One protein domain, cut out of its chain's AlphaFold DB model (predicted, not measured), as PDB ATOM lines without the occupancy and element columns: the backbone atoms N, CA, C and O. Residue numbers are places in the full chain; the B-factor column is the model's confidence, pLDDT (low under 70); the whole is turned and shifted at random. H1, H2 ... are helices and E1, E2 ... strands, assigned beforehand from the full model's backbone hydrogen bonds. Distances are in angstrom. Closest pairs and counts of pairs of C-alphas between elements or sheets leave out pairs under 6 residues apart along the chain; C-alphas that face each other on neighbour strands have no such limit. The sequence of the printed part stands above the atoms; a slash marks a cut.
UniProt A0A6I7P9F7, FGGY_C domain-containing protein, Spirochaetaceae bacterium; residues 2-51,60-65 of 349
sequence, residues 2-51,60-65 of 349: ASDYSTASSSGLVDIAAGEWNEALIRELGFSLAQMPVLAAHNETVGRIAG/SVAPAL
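This is residues 2 to 51 and 60 to 65 of the 349 residues of the protein "FGGY_C domain-containing protein" of Spirochaetaceae bacterium (UniProt A0A6I7P9F7). With little regular structure, this is an elongated run of loops round a small parallel two-strand sheet, E1 beside E2, near the middle, with H2 towards one end and residues 47 to 51 at the other. The 56 printed residues include E1, H1, H2 and E2, in that order, holding 17 residues, mixed in class. The whole is only just loose, close to compact, with radius of gyration of the C-alphas 12.3 A, and spans 38 by 24 by 14 A.

E1 is residues 2 to 4, from C-alpha 2 at (47.976, 114.070, 40.935), and E2 is residues 38 to 40, ending with C-alpha 40 at (53.948, 113.931, 43.659). H1 is residues 5 to 9; H2, 23 to 28, is 8.5 A long.

E1 and E2 are parallel at 41 degrees, with N 3 and O 38 within hydrogen-bond range at 3.0 A. E1, H1, H2, E2 form a strand-helix-strand unit, parallel strands with helices between, its crossover right-handed. The closest C-alphas of H1 and E2, Tyr 5 and Leu 39, are 6.1 A apart. H2 is apart from E1 and H1. In H1 and H2 every O i to N i+4 pair is within hydrogen-bond range.

Residues 52 to 59 are cut out, C-alphas 51 and 60 being 13.4 A apart. H1 to H2 is a long link. No printed residue is under 70 in pLDDT.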
ATOM      1  N   ALA A   2      46.841 113.947  40.024       91.75
ATOM      2  CA  ALA A   2      47.976 114.070  40.935       91.75
ATOM      3  C   ALA A   2      47.751 115.250  41.885       91.75
ATOM      4  O   ALA A   2      47.039 116.188  41.523       91.75
ATOM      5  N   SER A   3      48.330 115.183  43.079       94.44
ATOM      6  CA  SER A   3      48.299 116.244  44.086       94.44
ATOM      7  C   SER A   3      49.669 116.337  44.747       94.44
ATOM      8  O   SER A   3      50.374 115.332  44.858       94.44
ATOM      9  N   ASP A   4      50.063 117.543  45.142       95.06
ATOM     10  CA  ASP A   4      51.282 117.735  45.908       95.06
ATOM     11  C   ASP A   4      51.093 117.305  47.366       95.06
ATOM     12  O   ASP A   4      49.974 117.263  47.886       95.06
ATOM     13  N   TYR A   5      52.202 117.004  48.039       95.31
ATOM     14  CA  TYR A   5      52.180 116.558  49.431       95.31
ATOM     15  C   TYR A   5      51.515 117.562  50.379       95.31
ATOM     16  O   TYR A   5      50.816 117.140  51.303       95.31
ATOM     17  N   SER A   6      51.689 118.868  50.158       93.38
ATOM     18  CA  SER A   6      51.176 119.890  51.075       93.38
ATOM     19  C   SER A   6      49.657 119.998  51.010       93.38
ATOM     20  O   SER A   6      48.986 119.939  52.042       93.38
ATOM     21  N   THR A   7      49.100 120.043  49.800       93.69
ATOM     22  CA  THR A   7      47.650 120.045  49.597       93.69
ATOM     23  C   THR A   7      47.039 118.726  50.055       93.69
ATOM     24  O   THR A   7      46.063 118.733  50.804       93.69
ATOM     25  N   ALA A   8      47.628 117.588  49.673       94.94
ATOM     26  CA  ALA A   8      47.118 116.280  50.066       94.94
ATOM     27  C   ALA A   8      47.118 116.092  51.589       94.94
ATOM     28  O   ALA A   8      46.114 115.656  52.151       94.94
ATOM     29  N   SER A   9      48.197 116.464  52.283       94.38
ATOM     30  CA  SER A   9      48.275 116.303  53.740       94.38
ATOM     31  C   SER A   9      47.354 117.242  54.515       94.38
ATOM     32  O   SER A   9      46.857 116.851  55.569       94.38
ATOM     33  N   SER A  10      47.002 118.403  53.954       92.12
ATOM     34  CA  SER A  10      45.972 119.278  54.531       92.12
ATOM     35  C   SER A  10      44.563 118.668  54.574       92.12
ATOM     36  O   SER A  10      43.709 119.172  55.299       92.12
ATOM     37  N   SER A  11      44.315 117.559  53.864       93.12
ATOM     38  CA  SER A  11      43.046 116.818  53.961       93.12
ATOM     39  C   SER A  11      42.874 116.059  55.282       93.12
ATOM     40  O   SER A  11      41.764 115.638  55.599       93.12
ATOM     41  N   GLY A  12      43.965 115.834  56.024       93.06
ATOM     42  CA  GLY A  12      43.985 114.974  57.211       93.06
ATOM     43  C   GLY A  12      43.990 113.468  56.912       93.06
ATOM     44  O   GLY A  12      43.968 112.671  57.843       93.06
ATOM     45  N   LEU A  13      44.035 113.059  55.636       96.31
ATOM     46  CA  LEU A  13      43.999 111.645  55.226       96.31
ATOM     47  C   LEU A  13      45.372 111.067  54.855       96.31
ATOM     48  O   LEU A  13      45.465 109.894  54.500       96.31
ATOM     49  N   VAL A  14      46.435 111.870  54.894       96.19
ATOM     50  CA  VAL A  14      47.812 111.425  54.628       96.19
ATOM     51  C   VAL A  14      48.491 111.120  55.955       96.19
ATOM     52  O   VAL A  14      48.475 111.948  56.866       96.19
ATOM     53  N   ASP A  15      49.140 109.963  56.048       94.81
ATOM     54  CA  ASP A  15      50.144 109.725  57.076       94.81
ATOM     55  C   ASP A  15      51.371 110.574  56.728       94.81
ATOM     56  O   ASP A  15      52.147 110.262  55.821       94.81
ATOM     57  N   ILE A  16      51.519 111.700  57.425       94.06
ATOM     58  CA  ILE A  16      52.592 112.650  57.141       94.06
ATOM     59  C   ILE A  16      53.972 112.086  57.464       94.06
ATOM     60  O   ILE A  16      54.932 112.594  56.898       94.06
ATOM     61  N   ALA A  17      54.105 111.073  58.325       90.56
ATOM     62  CA  ALA A  17      55.391 110.448  58.625       90.56
ATOM     63  C   ALA A  17      55.788 109.486  57.499       90.56
ATOM     64  O   ALA A  17      56.894 109.592  56.961       90.56
ATOM     65  N   ALA A  18      54.860 108.627  57.067       93.12
ATOM     66  CA  ALA A  18      55.078 107.719  55.943       93.12
ATOM     67  C   ALA A  18      55.184 108.459  54.597       93.12
ATOM     68  O   ALA A  18      55.936 108.048  53.718       93.12
ATOM     69  N   GLY A  19      54.484 109.586  54.445       93.69
ATOM     70  CA  GLY A  19      54.351 110.278  53.161       93.69
ATOM     71  C   GLY A  19      53.378 109.568  52.217       93.69
ATOM     72  O   GLY A  19      53.484 109.706  51.002       93.69
ATOM     73  N   GLU A  20      52.437 108.805  52.768       96.12
ATOM     74  CA  GLU A  20      51.484 107.991  52.019       96.12
ATOM     75  C   GLU A  20      50.059 108.248  52.507       96.12
ATOM     76  O   GLU A  20      49.819 108.721  53.618       96.12
ATOM     77  N   TRP A  21      49.081 107.935  51.665       97.44
ATOM     78  CA  TRP A  21      47.679 107.947  52.065       97.44
ATOM     79  C   TRP A  21      47.430 106.954  53.207       97.44
ATOM     80  O   TRP A  21      47.824 105.792  53.123       97.44
ATOM     81  N   ASN A  22      46.721 107.385  54.252       97.50
ATOM     82  CA  ASN A  22      46.321 106.518  55.353       97.50
ATOM     83  C   ASN A  22      45.169 105.612  54.898       97.50
ATOM     84  O   ASN A  22      43.991 105.968  54.973       97.50
ATOM     85  N   GLU A  23      45.516 104.429  54.390       97.00
ATOM     86  CA  GLU A  23      44.545 103.506  53.808       97.00
ATOM     87  C   GLU A  23      43.471 103.056  54.811       97.00
ATOM     88  O   GLU A  23      42.308 102.916  54.430       97.00
ATOM     89  N   ALA A  24      43.832 102.856  56.081       97.06
ATOM     90  CA  ALA A  24      42.879 102.449  57.110       97.06
ATOM     91  C   ALA A  24      41.779 103.508  57.292       97.06
ATOM     92  O   ALA A  24      40.596 103.178  57.199       97.06
ATOM     93  N   LEU A  25      42.171 104.779  57.442       96.69
ATOM     94  CA  LEU A  25      41.247 105.905  57.583       96.69
ATOM     95  C   LEU A  25      40.402 106.121  56.317       96.69
ATOM     96  O   LEU A  25      39.196 106.343  56.392       96.69
ATOM     97  N   ILE A  26      41.011 106.003  55.135       97.62
ATOM     98  CA  ILE A  26      40.305 106.140  53.851       97.62
ATOM     99  C   ILE A  26      39.215 105.075  53.700       97.62
ATOM    100  O   ILE A  26      38.099 105.391  53.279       97.62
ATOM    101  N   ARG A  27      39.519 103.821  54.057       97.25
ATOM    102  CA  ARG A  27      38.545 102.721  54.021       97.25
ATOM    103  C   ARG A  27      37.436 102.909  55.051       97.25
ATOM    104  O   ARG A  27      36.285 102.619  54.737       97.25
ATOM    105  N   GLU A  28      37.757 103.413  56.241       97.62
ATOM    106  CA  GLU A  28      36.768 103.732  57.280       97.62
ATOM    107  C   GLU A  28      35.764 104.795  56.809       97.62
ATOM    108  O   GLU A  28      34.565 104.670  57.050       97.62
ATOM    109  N   LEU A  29      36.226 105.780  56.034       97.00
ATOM    110  CA  LEU A  29      35.377 106.795  55.399       97.00
ATOM    111  C   LEU A  29      34.591 106.279  54.174       97.00
ATOM    112  O   LEU A  29      33.839 107.041  53.566       97.00
ATOM    113  N   GLY A  30      34.738 105.001  53.805       97.31
ATOM    114  CA  GLY A  30      34.014 104.369  52.698       97.31
ATOM    115  C   GLY A  30      34.637 104.576  51.314       97.31
ATOM    116  O   GLY A  30      33.969 104.339  50.304       97.31
ATOM    117  N   PHE A  31      35.900 105.000  51.243       96.94
ATOM    118  CA  PHE A  31      36.628 105.202  49.990       96.94
ATOM    119  C   PHE A  31      37.689 104.119  49.760       96.94
ATOM    120  O   PHE A  31      38.075 103.366  50.652       96.94
ATOM    121  N   SER A  32      38.182 104.041  48.526       95.56
ATOM    122  CA  SER A  32      39.305 103.187  48.140       95.56
ATOM    123  C   SER A  32      40.533 104.020  47.789       95.56
ATOM    124  O   SER A  32      40.423 105.139  47.287       95.56
ATOM    125  N   LEU A  33      41.719 103.435  47.972       94.44
ATOM    126  CA  LEU A  33      42.984 104.081  47.620       94.44
ATOM    127  C   LEU A  33      43.060 104.454  46.127       94.44
ATOM    128  O   LEU A  33      43.649 105.468  45.770       94.44
ATOM    129  N   ALA A  34      42.390 103.691  45.255       95.38
ATOM    130  CA  ALA A  34      42.323 103.957  43.817       95.38
ATOM    131  C   ALA A  34      41.602 105.273  43.454       95.38
ATOM    132  O   ALA A  34      41.743 105.757  42.332       95.38
ATOM    133  N   GLN A  35      40.821 105.845  44.377       95.25
ATOM    134  CA  GLN A  35      40.147 107.134  44.192       95.25
ATOM    135  C   GLN A  35      41.020 108.322  44.609       95.25
ATOM    136  O   GLN A  35      40.685 109.462  44.284       95.25
ATOM    137  N   MET A  36      42.122 108.077  45.319       96.50
ATOM    138  CA  MET A  36      43.027 109.133  45.752       96.50
ATOM    139  C   MET A  36      43.964 109.550  44.611       96.50
ATOM    140  O   MET A  36      44.362 108.716  43.792       96.50
ATOM    141  N   PRO A  37      44.342 110.838  44.520       95.56
ATOM    142  CA  PRO A  37      45.339 111.258  43.552       95.56
ATOM    143  C   PRO A  37      46.712 110.671  43.891       95.56
ATOM    144  O   PRO A  37      47.043 110.413  45.049       95.56
ATOM    145  N   VAL A  38      47.538 110.511  42.859       94.50
ATOM    146  CA  VAL A  38      48.951 110.165  43.037       94.50
ATOM    147  C   VAL A  38      49.653 111.335  43.725       94.50
ATOM    148  O   VAL A  38      49.549 112.472  43.257       94.50
ATOM    149  N   LEU A  39      50.354 111.055  44.824       94.81
ATOM    150  CA  LEU A  39      51.183 112.041  45.511       94.81
ATOM    151  C   LEU A  39      52.462 112.277  44.706       94.81
ATOM    152  O   LEU A  39      53.157 111.327  44.344       94.81
ATOM    153  N   ALA A  40      52.767 113.538  44.418       94.12
ATOM    154  CA  ALA A  40      53.948 113.931  43.659       94.12
ATOM    155  C   ALA A  40      54.634 115.138  44.306       94.12
ATOM    156  O   ALA A  40      54.000 115.923  45.012       94.12
ATOM    157  N   ALA A  41      55.939 115.293  44.068       92.88
ATOM    158  CA  ALA A  41      56.635 116.499  44.503       92.88
ATOM    159  C   ALA A  41      56.087 117.717  43.746       92.88
ATOM    160  O   ALA A  41      55.681 117.626  42.584       92.88
ATOM    161  N   HIS A  42      56.086 118.872  44.401       90.94
ATOM    162  CA  HIS A  42      55.456 120.085  43.878       90.94
ATOM    163  C   HIS A  42      56.014 120.570  42.530       90.94
ATOM    164  O   HIS A  42      55.314 121.222  41.754       90.94
ATOM    165  N   ASN A  43      57.277 120.244  42.252       90.69
ATOM    166  CA  ASN A  43      58.023 120.590  41.045       90.69
ATOM    167  C   ASN A  43      58.154 119.416  40.052       90.69
ATOM    168  O   ASN A  43      58.833 119.545  39.031       90.69
ATOM    169  N   GLU A  44      57.520 118.275  40.327       92.06
ATOM    170  CA  GLU A  44      57.555 117.102  39.458       92.06
ATOM    171  C   GLU A  44      56.616 117.285  38.258       92.06
ATOM    172  O   GLU A  44      55.487 117.759  38.389       92.06
ATOM    173  N   THR A  45      57.063 116.891  37.062       93.06
ATOM    174  CA  THR A  45      56.192 116.908  35.880       93.06
ATOM    175  C   THR A  45      55.213 115.738  35.943       93.06
ATOM    176  O   THR A  45      55.599 114.593  35.732       93.06
ATOM    177  N   VAL A  46      53.931 116.034  36.154       92.38
ATOM    178  CA  VAL A  46      52.838 115.043  36.229       92.38
ATOM    179  C   VAL A  46      52.056 114.908  34.921       92.38
ATOM    180  O   VAL A  46      51.152 114.082  34.803       92.38
ATOM    181  N   GLY A  47      52.385 115.722  33.918       90.25
ATOM    182  CA  GLY A  47      51.750 115.661  32.608       90.25
ATOM    183  C   GLY A  47      52.120 116.829  31.704       90.25
ATOM    184  O   GLY A  47      53.043 117.594  31.974       90.25
ATOM    185  N   ARG A  48      51.382 116.962  30.601       88.12
ATOM    186  CA  ARG A  48      51.495 118.066  29.640       88.12
ATOM    187  C   ARG A  48      50.108 118.573  29.282       88.12
ATOM    188  O   ARG A  48      49.167 117.783  29.223       88.12
ATOM    189  N   ILE A  49      49.994 119.870  29.011       84.62
ATOM    190  CA  ILE A  49      48.725 120.482  28.598       84.62
ATOM    191  C   ILE A  49      48.249 119.840  27.282       84.62
ATOM    192  O   ILE A  49      49.019 119.724  26.325       84.62
ATOM    193  N   ALA A  50      46.977 119.435  27.234       76.81
ATOM    194  CA  ALA A  50      46.306 118.928  26.038       76.81
ATOM    195  C   ALA A  50      45.144 119.861  25.653       76.81
ATOM    196  O   ALA A  50      44.366 120.249  26.518       76.81
ATOM    197  N   GLY A  51      45.011 120.212  24.368       70.00
ATOM    198  CA  GLY A  51      43.880 121.001  23.856       70.00
ATOM    199  C   GLY A  51      44.246 122.036  22.777       70.00
ATOM    200  O   GLY A  51      45.427 122.281  22.537       70.00
ATOM    201  N   SER A  60      55.025 121.451  30.293       88.81
ATOM    202  CA  SER A  60      54.915 120.521  31.413       88.81
ATOM    203  C   SER A  60      53.968 121.083  32.470       88.81
ATOM    204  O   SER A  60      53.934 122.290  32.702       88.81
ATOM    205  N   VAL A  61      53.211 120.198  33.109       88.94
ATOM    206  CA  VAL A  61      52.325 120.512  34.231       88.94
ATOM    207  C   VAL A  61      52.912 119.882  35.486       88.94
ATOM    208  O   VAL A  61      53.280 118.708  35.461       88.94
ATOM    209  N   ALA A  62      52.972 120.659  36.562       91.31
ATOM    210  CA  ALA A  62      53.334 120.213  37.901       91.31
ATOM    211  C   ALA A  62      52.123 120.381  38.839       91.31
ATOM    212  O   ALA A  62      51.270 121.228  38.554       91.31
ATOM    213  N   PRO A  63      52.013 119.596  39.926       89.56
ATOM    214  CA  PRO A  63      50.889 119.691  40.858       89.56
ATOM    215  C   PRO A  63      50.908 120.989  41.687       89.56
ATOM    216  O   PRO A  63      49.881 121.340  42.257       89.56
ATOM    217  N   ALA A  64      52.032 121.722  41.677       86.94
ATOM    218  CA  ALA A  64      52.255 122.979  42.390       86.94
ATOM    219  C   ALA A  64      52.184 122.820  43.921       86.94
ATOM    220  O   ALA A  64      52.525 121.765  44.443       86.94
ATOM    221  N   LEU A  65      51.864 123.894  44.641       88.81
ATOM    222  CA  LEU A  65      51.776 123.951  46.100       88.81
ATOM    223  C   LEU A  65      50.501 124.691  46.498       88.81
ATOM    224  O   LEU A  65      50.037 125.570  45.766       88.81
TER     225      LEU A  65